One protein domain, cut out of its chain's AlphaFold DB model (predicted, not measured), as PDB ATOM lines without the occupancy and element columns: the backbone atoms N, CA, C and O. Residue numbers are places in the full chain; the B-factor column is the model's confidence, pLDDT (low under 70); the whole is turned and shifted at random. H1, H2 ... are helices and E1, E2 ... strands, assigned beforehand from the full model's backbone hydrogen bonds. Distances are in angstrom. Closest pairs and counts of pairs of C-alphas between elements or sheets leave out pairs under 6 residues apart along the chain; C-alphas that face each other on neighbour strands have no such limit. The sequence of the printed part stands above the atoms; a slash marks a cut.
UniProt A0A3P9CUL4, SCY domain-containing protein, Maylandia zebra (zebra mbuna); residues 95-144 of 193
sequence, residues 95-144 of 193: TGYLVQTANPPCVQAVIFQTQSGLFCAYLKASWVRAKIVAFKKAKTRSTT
ATOM      1  N   THR A  95     -32.861  -0.786  15.180       92.25
ATOM      2  CA  THR A  95     -33.505  -1.853  15.964       92.25
ATOM      3  C   THR A  95     -33.887  -3.053  15.096       92.25
ATOM      4  O   THR A  95     -33.960  -4.181  15.584       92.25
ATOM      5  N   GLY A  96     -34.053  -2.839  13.790       90.50
ATOM      6  CA  GLY A  96     -34.394  -3.875  12.823       90.50
ATOM      7  C   GLY A  96     -34.236  -3.397  11.385       90.50
ATOM      8  O   GLY A  96     -34.039  -2.215  11.121       90.50
ATOM      9  N   TYR A  97     -34.315  -4.320  10.431       92.44
ATOM     10  CA  TYR A  97     -34.352  -3.963   9.018       92.44
ATOM     11  C   TYR A  97     -35.179  -4.973   8.219       92.44
ATOM     12  O   TYR A  97     -35.241  -6.153   8.569       92.44
ATOM     13  N   LEU A  98     -35.774  -4.508   7.124       90.88
ATOM     14  CA  LEU A  98     -36.495  -5.305   6.138       90.88
ATOM     15  C   LEU A  98     -35.973  -4.951   4.743       90.88
ATOM     16  O   LEU A  98     -35.707  -3.789   4.449       90.88
ATOM     17  N   VAL A  99     -35.814  -5.947   3.875       91.44
ATOM     18  CA  VAL A  99     -35.467  -5.713   2.468       91.44
ATOM     19  C   VAL A  99     -36.751  -5.749   1.652       91.44
ATOM     20  O   VAL A  99     -37.478  -6.736   1.690       91.44
ATOM     21  N   GLN A 100     -37.021  -4.668   0.929       89.44
ATOM     22  CA  GLN A 100     -38.179  -4.519   0.061       89.44
ATOM     23  C   GLN A 100     -37.779  -4.768  -1.396       89.44
ATOM     24  O   GLN A 100     -36.881  -4.113  -1.938       89.44
ATOM     25  N   THR A 101     -38.484  -5.688  -2.043       90.44
ATOM     26  CA  THR A 101     -38.398  -5.914  -3.491       90.44
ATOM     27  C   THR A 101     -39.180  -4.827  -4.234       90.44
ATOM     28  O   THR A 101     -40.199  -4.350  -3.740       90.44
ATOM     29  N   ALA A 102     -38.715  -4.421  -5.418       91.00
ATOM     30  CA  ALA A 102     -39.466  -3.485  -6.253       91.00
ATOM     31  C   ALA A 102     -40.803  -4.107  -6.688       91.00
ATOM     32  O   ALA A 102     -40.827  -5.219  -7.208       91.00
ATOM     33  N   ASN A 103     -41.891  -3.369  -6.487       88.31
ATOM     34  CA  ASN A 103     -43.234  -3.714  -6.943       88.31
ATOM     35  C   ASN A 103     -44.030  -2.413  -7.117       88.31
ATOM     36  O   ASN A 103     -44.457  -1.863  -6.106       88.31
ATOM     37  N   PRO A 104     -44.203  -1.880  -8.336       89.31
ATOM     38  CA  PRO A 104     -44.807  -0.564  -8.552       89.31
ATOM     39  C   PRO A 104     -46.133  -0.381  -7.785       89.31
ATOM     40  O   PRO A 104     -46.976  -1.274  -7.832       89.31
ATOM     41  N   PRO A 105     -46.334   0.741  -7.059       88.75
ATOM     42  CA  PRO A 105     -45.513   1.962  -7.007       88.75
ATOM     43  C   PRO A 105     -44.294   1.890  -6.063       88.75
ATOM     44  O   PRO A 105     -43.569   2.870  -5.899       88.75
ATOM     45  N   CYS A 106     -44.064   0.751  -5.419       91.94
ATOM     46  CA  CYS A 106     -42.980   0.524  -4.476       91.94
ATOM     47  C   CYS A 106     -41.637   0.335  -5.197       91.94
ATOM     48  O   CYS A 106     -41.505  -0.473  -6.121       91.94
ATOM     49  N   VAL A 107     -40.603   1.026  -4.726       92.94
ATOM     50  CA  VAL A 107     -39.236   0.916  -5.249       92.94
ATOM     51  C   VAL A 107     -38.415  -0.104  -4.459       92.94
ATOM     52  O   VAL A 107     -38.768  -0.491  -3.347       92.94
ATOM     53  N   GLN A 108     -37.292  -0.553  -5.015       93.75
ATOM     54  CA  GLN A 108     -36.361  -1.415  -4.290       93.75
ATOM     55  C   GLN A 108     -35.678  -0.629  -3.159       93.75
ATOM     56  O   GLN A 108     -34.991   0.362  -3.418       93.75
ATOM     57  N   ALA A 109     -35.835  -1.077  -1.912       93.94
ATOM     58  CA  ALA A 109     -35.356  -0.345  -0.741       93.94
ATOM     59  C   ALA A 109     -34.963  -1.274   0.413       93.94
ATOM     60  O   ALA A 109     -35.389  -2.425   0.488       93.94
ATOM     61  N   VAL A 110     -34.169  -0.753   1.343       93.69
ATOM     62  CA  VAL A 110     -34.018  -1.335   2.680       93.69
ATOM     63  C   VAL A 110     -34.765  -0.441   3.653       93.69
ATOM     64  O   VAL A 110     -34.471   0.745   3.747       93.69
ATOM     65  N   ILE A 111     -35.724  -1.005   4.373       93.62
ATOM     66  CA  ILE A 111     -36.462  -0.308   5.420       93.62
ATOM     67  C   ILE A 111     -35.727  -0.551   6.728       93.62
ATOM     68  O   ILE A 111     -35.702  -1.676   7.225       93.62
ATOM     69  N   PHE A 112     -35.128   0.490   7.290       93.75
ATOM     70  CA  PHE A 112     -34.553   0.442   8.626       93.75
ATOM     71  C   PHE A 112     -35.604   0.813   9.662       93.75
ATOM     72  O   PHE A 112     -36.277   1.831   9.531       93.75
ATOM     73  N   GLN A 113     -35.719  -0.013  10.695       92.00
ATOM     74  CA  GLN A 113     -36.467   0.295  11.903       92.00
ATOM     75  C   GLN A 113     -35.502   0.957  12.880       92.00
ATOM     76  O   GLN A 113     -34.431   0.416  13.170       92.00
ATOM     77  N   THR A 114     -35.869   2.132  13.363       92.12
ATOM     78  CA  THR A 114     -35.154   2.859  14.410       92.12
ATOM     79  C   THR A 114     -36.118   3.163  15.556       92.12
ATOM     80  O   THR A 114     -37.268   2.717  15.551       92.12
ATOM     81  N   GLN A 115     -35.660   3.904  16.565       89.75
ATOM     82  CA  GLN A 115     -36.537   4.358  17.647       89.75
ATOM     83  C   GLN A 115     -37.551   5.409  17.167       89.75
ATOM     84  O   GLN A 115     -38.690   5.406  17.628       89.75
ATOM     85  N   SER A 116     -37.158   6.270  16.221       87.62
ATOM     86  CA  SER A 116     -38.018   7.331  15.685       87.62
ATOM     87  C   SER A 116     -39.029   6.822  14.655       87.62
ATOM     88  O   SER A 116     -40.084   7.431  14.479       87.62
ATOM     89  N   GLY A 117     -38.743   5.711  13.964       89.38
ATOM     90  CA  GLY A 117     -39.678   5.124  13.006       89.38
ATOM     91  C   GLY A 117     -39.032   4.265  11.921       89.38
ATOM     92  O   GLY A 117     -38.038   3.577  12.149       89.38
ATOM     93  N   LEU A 118     -39.649   4.279  10.735       90.12
ATOM     94  CA  LEU A 118     -39.202   3.538   9.557       90.12
ATOM     95  C   LEU A 118     -38.509   4.474   8.569       90.12
ATOM     96  O   LEU A 118     -39.066   5.500   8.182       90.12
ATOM     97  N   PHE A 119     -37.327   4.082   8.105       92.12
ATOM     98  CA  PHE A 119     -36.543   4.842   7.138       92.12
ATOM     99  C   PHE A 119     -36.267   4.020   5.881       92.12
ATOM    100  O   PHE A 119     -35.649   2.957   5.939       92.12
ATOM    101  N   CYS A 120     -36.682   4.547   4.731       93.31
ATOM    102  CA  CYS A 120     -36.436   3.960   3.418       93.31
ATOM    103  C   CYS A 120     -35.040   4.336   2.910       93.31
ATOM    104  O   CYS A 120     -34.805   5.470   2.491       93.31
ATOM    105  N   ALA A 121     -34.114   3.386   2.910       93.56
ATOM    106  CA  ALA A 121     -32.762   3.568   2.403       93.56
ATOM    107  C   ALA A 121     -32.595   2.969   1.005       93.56
ATOM    108  O   ALA A 121     -33.123   1.898   0.684       93.56
ATOM    109  N   TYR A 122     -31.801   3.643   0.179       94.69
ATOM    110  CA  TYR A 122     -31.439   3.124  -1.131       94.69
ATOM    111  C   TYR A 122     -30.489   1.928  -1.004       94.69
ATOM    112  O   TYR A 122     -29.393   2.057  -0.464       94.69
ATOM    113  N   LEU A 123     -30.869   0.767  -1.551       90.00
ATOM    114  CA  LEU A 123     -30.128  -0.494  -1.388       90.00
ATOM    115  C   LEU A 123     -28.646  -0.406  -1.798       90.00
ATOM    116  O   LEU A 123     -27.805  -1.087  -1.210       90.00
ATOM    117  N   LYS A 124     -28.317   0.411  -2.810       88.56
ATOM    118  CA  LYS A 124     -26.943   0.547  -3.323       88.56
ATOM    119  C   LYS A 124     -26.128   1.646  -2.634       88.56
ATOM    120  O   LYS A 124     -24.981   1.856  -3.017       88.56
ATOM    121  N   ALA A 125     -26.673   2.344  -1.636       91.62
ATOM    122  CA  ALA A 125     -25.886   3.299  -0.865       91.62
ATOM    123  C   ALA A 125     -24.780   2.568  -0.078       91.62
ATOM    124  O   ALA A 125     -25.009   1.516   0.525       91.62
ATOM    125  N   SER A 126     -23.564   3.119  -0.090       91.06
ATOM    126  CA  SER A 126     -22.360   2.472   0.454       91.06
ATOM    127  C   SER A 126     -22.473   2.138   1.948       91.06
ATOM    128  O   SER A 126     -22.029   1.074   2.384       91.06
ATOM    129  N   TRP A 127     -23.140   2.994   2.726       94.06
ATOM    130  CA  TRP A 127     -23.314   2.845   4.174       94.06
ATOM    131  C   TRP A 127     -24.322   1.753   4.576       94.06
ATOM    132  O   TRP A 127     -24.219   1.191   5.668       94.06
ATOM    133  N   VAL A 128     -25.280   1.404   3.708       94.38
ATOM    134  CA  VAL A 128     -26.377   0.464   4.026       94.38
ATOM    135  C   VAL A 128     -25.831  -0.910   4.389       94.38
ATOM    136  O   VAL A 128     -26.228  -1.505   5.393       94.38
ATOM    137  N   ARG A 129     -24.859  -1.397   3.612       92.00
ATOM    138  CA  ARG A 129     -24.199  -2.682   3.876       92.00
ATOM    139  C   ARG A 129     -23.477  -2.668   5.220       92.00
ATOM    140  O   ARG A 129     -23.618  -3.617   5.989       92.00
ATOM    141  N   ALA A 130     -22.757  -1.587   5.520       92.88
ATOM    142  CA  ALA A 130     -22.039  -1.439   6.782       92.88
ATOM    143  C   ALA A 130     -22.997  -1.477   7.985       92.88
ATOM    144  O   ALA A 130     -22.754  -2.216   8.940       92.88
ATOM    145  N   LYS A 131     -24.136  -0.776   7.906       93.25
ATOM    146  CA  LYS A 131     -25.173  -0.782   8.951       93.25
ATOM    147  C   LYS A 131     -25.803  -2.161   9.154       93.25
ATOM    148  O   LYS A 131     -25.935  -2.601  10.293       93.25
ATOM    149  N   ILE A 132     -26.140  -2.876   8.076       92.50
ATOM    150  CA  ILE A 132     -26.699  -4.237   8.166       92.50
ATOM    151  C   ILE A 132     -25.693  -5.195   8.819       92.50
ATOM    152  O   ILE A 132     -26.065  -5.994   9.678       92.50
ATOM    153  N   VAL A 133     -24.414  -5.119   8.441       93.50
ATOM    154  CA  VAL A 133     -23.357  -5.952   9.036       93.50
ATOM    155  C   VAL A 133     -23.172  -5.629  10.518       93.50
ATOM    156  O   VAL A 133     -23.108  -6.550  11.331       93.50
ATOM    157  N   ALA A 134     -23.128  -4.346  10.884       92.25
ATOM    158  CA  ALA A 134     -23.028  -3.918  12.277       92.25
ATOM    159  C   ALA A 134     -24.217  -4.422  13.110       92.25
ATOM    160  O   ALA A 134     -24.016  -4.997  14.180       92.25
ATOM    161  N   PHE A 135     -25.437  -4.302  12.580       92.81
ATOM    162  CA  PHE A 135     -26.645  -4.815  13.221       92.81
ATOM    163  C   PHE A 135     -26.591  -6.334  13.428       92.81
ATOM    164  O   PHE A 135     -26.862  -6.819  14.526       92.81
ATOM    165  N   LYS A 136     -26.182  -7.100  12.408       92.00
ATOM    166  CA  LYS A 136     -26.035  -8.560  12.516       92.00
ATOM    167  C   LYS A 136     -25.016  -8.955  13.585       92.00
ATOM    168  O   LYS A 136     -25.327  -9.807  14.409       92.00
ATOM    169  N   LYS A 137     -23.845  -8.306  13.612       92.44
ATOM    170  CA  LYS A 137     -22.800  -8.544  14.624       92.44
ATOM    171  C   LYS A 137     -23.285  -8.232  16.043       92.44
ATOM    172  O   LYS A 137     -23.018  -8.997  16.970       92.44
ATOM    173  N   ALA A 138     -24.008  -7.126  16.217       89.38
ATOM    174  CA  ALA A 138     -24.592  -6.759  17.503       89.38
ATOM    175  C   ALA A 138     -25.645  -7.786  17.946       89.38
ATOM    176  O   ALA A 138     -25.607  -8.250  19.082       89.38
ATOM    177  N   LYS A 139     -26.520  -8.222  17.032       88.62
ATOM    178  CA  LYS A 139     -27.553  -9.222  17.323       88.62
ATOM    179  C   LYS A 139     -26.958 -10.578  17.713       88.62
ATOM    180  O   LYS A 139     -27.405 -11.157  18.692       88.62
ATOM    181  N   THR A 140     -25.908 -11.046  17.034       85.94
ATOM    182  CA  THR A 140     -25.217 -12.293  17.412       85.94
ATOM    183  C   THR A 140     -24.530 -12.203  18.771       85.94
ATOM    184  O   THR A 140     -24.515 -13.187  19.500       85.94
ATOM    185  N   ARG A 141     -23.999 -11.030  19.146       79.81
ATOM    186  CA  ARG A 141     -23.382 -10.816  20.466       79.81
ATOM    187  C   ARG A 141     -24.424 -10.734  21.585       79.81
ATOM    188  O   ARG A 141     -24.173 -11.218  22.685       79.81
ATOM    189  N   SER A 142     -25.601 -10.180  21.311       64.69
ATOM    190  CA  SER A 142     -26.713 -10.148  22.269       64.69
ATOM    191  C   SER A 142     -27.425 -11.498  22.407       64.69
ATOM    192  O   SER A 142     -27.977 -11.788  23.462       64.69
ATOM    193  N   THR A 143     -27.397 -12.339  21.369       55.31
ATOM    194  CA  THR A 143     -27.911 -13.722  21.386       55.31
ATOM    195  C   THR A 143     -26.817 -14.738  21.712       55.31
ATOM    196  O   THR A 143     -26.984 -15.915  21.417       55.31
ATOM    197  N   THR A 144     -25.702 -14.330  22.332       47.44
ATOM    198  CA  THR A 144     -24.782 -15.307  22.927       47.44
ATOM    199  C   THR A 144     -25.610 -16.107  23.937       47.44
ATOM    200  O   THR A 144     -26.064 -15.507  24.919       47.44
TER     201      THR A 144
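This is residues 95 to 144 of the 193 residues of the protein "SCY domain-containing protein" of Maylandia zebra (zebra mbuna) (UniProt A0A3P9CUL4). A small meander of three strands, each the antiparallel neighbour of the one before, forms a wall, and one helix, H1, crosses slantwise over one of its faces in a second layer; the other face is bare. The link E1 to E2 reaches to one end of the elongated outline, and the end of the printed part after H1 reaches to the other. The printed part has 50 residues with three named strands and one named helix, along the chain E1, E2, E3, H1; the sheet's order is E1, E2, E3, and the class is mixed, helices and strands. It is only just loose, close to compact, with a radius of gyration of the C-alphas of 12.0 A and spans of 40 by 22 by 16 A.

E1, residues 95 to 100, and E2, residues 109 to 114, form an antiparallel hairpin at 164 degrees, with N 98 and O 111 2.8 A apart, within hydrogen-bond range. E2 and E3, residues 118 to 122, form a second hairpin, antiparallel at 145 degrees, with N 112 and O 119 2.9 A apart, also within range. H1, residues 126 to 142, is on the sheet at a height of 9.8 A. It lies over E1, and only just over E2 and E3, with 3 C-alphas falling on each. On the local plane it stands at 49 degrees to E1, slantwise to the strands. The closest C-alphas of E1 and H1, those of Tyr 97 and Ile 132, are 7.7 A apart; those of E3 and H1, Ala 121 and Val 128, are 7.3 A apart. In H1, 12 of 13 O i to N i+4 pairs are within hydrogen-bond range.

E1 begins at C-alpha 95 (-33.505, -1.853, 15.964) and is 16.8 A long; E2 is 15.5 A and E3 13.2 A. H1 runs 25.6 A from C-alpha 126 (-22.360, 2.472, 0.454) to C-alpha 142 (-26.713, -10.148, 22.269).

The two C-alphas farthest apart, those of Pro 105 and Thr 144, are 40.3 A apart. The printed part has no cut, and no link is long. Residues 142 to 144 have pLDDT under 70.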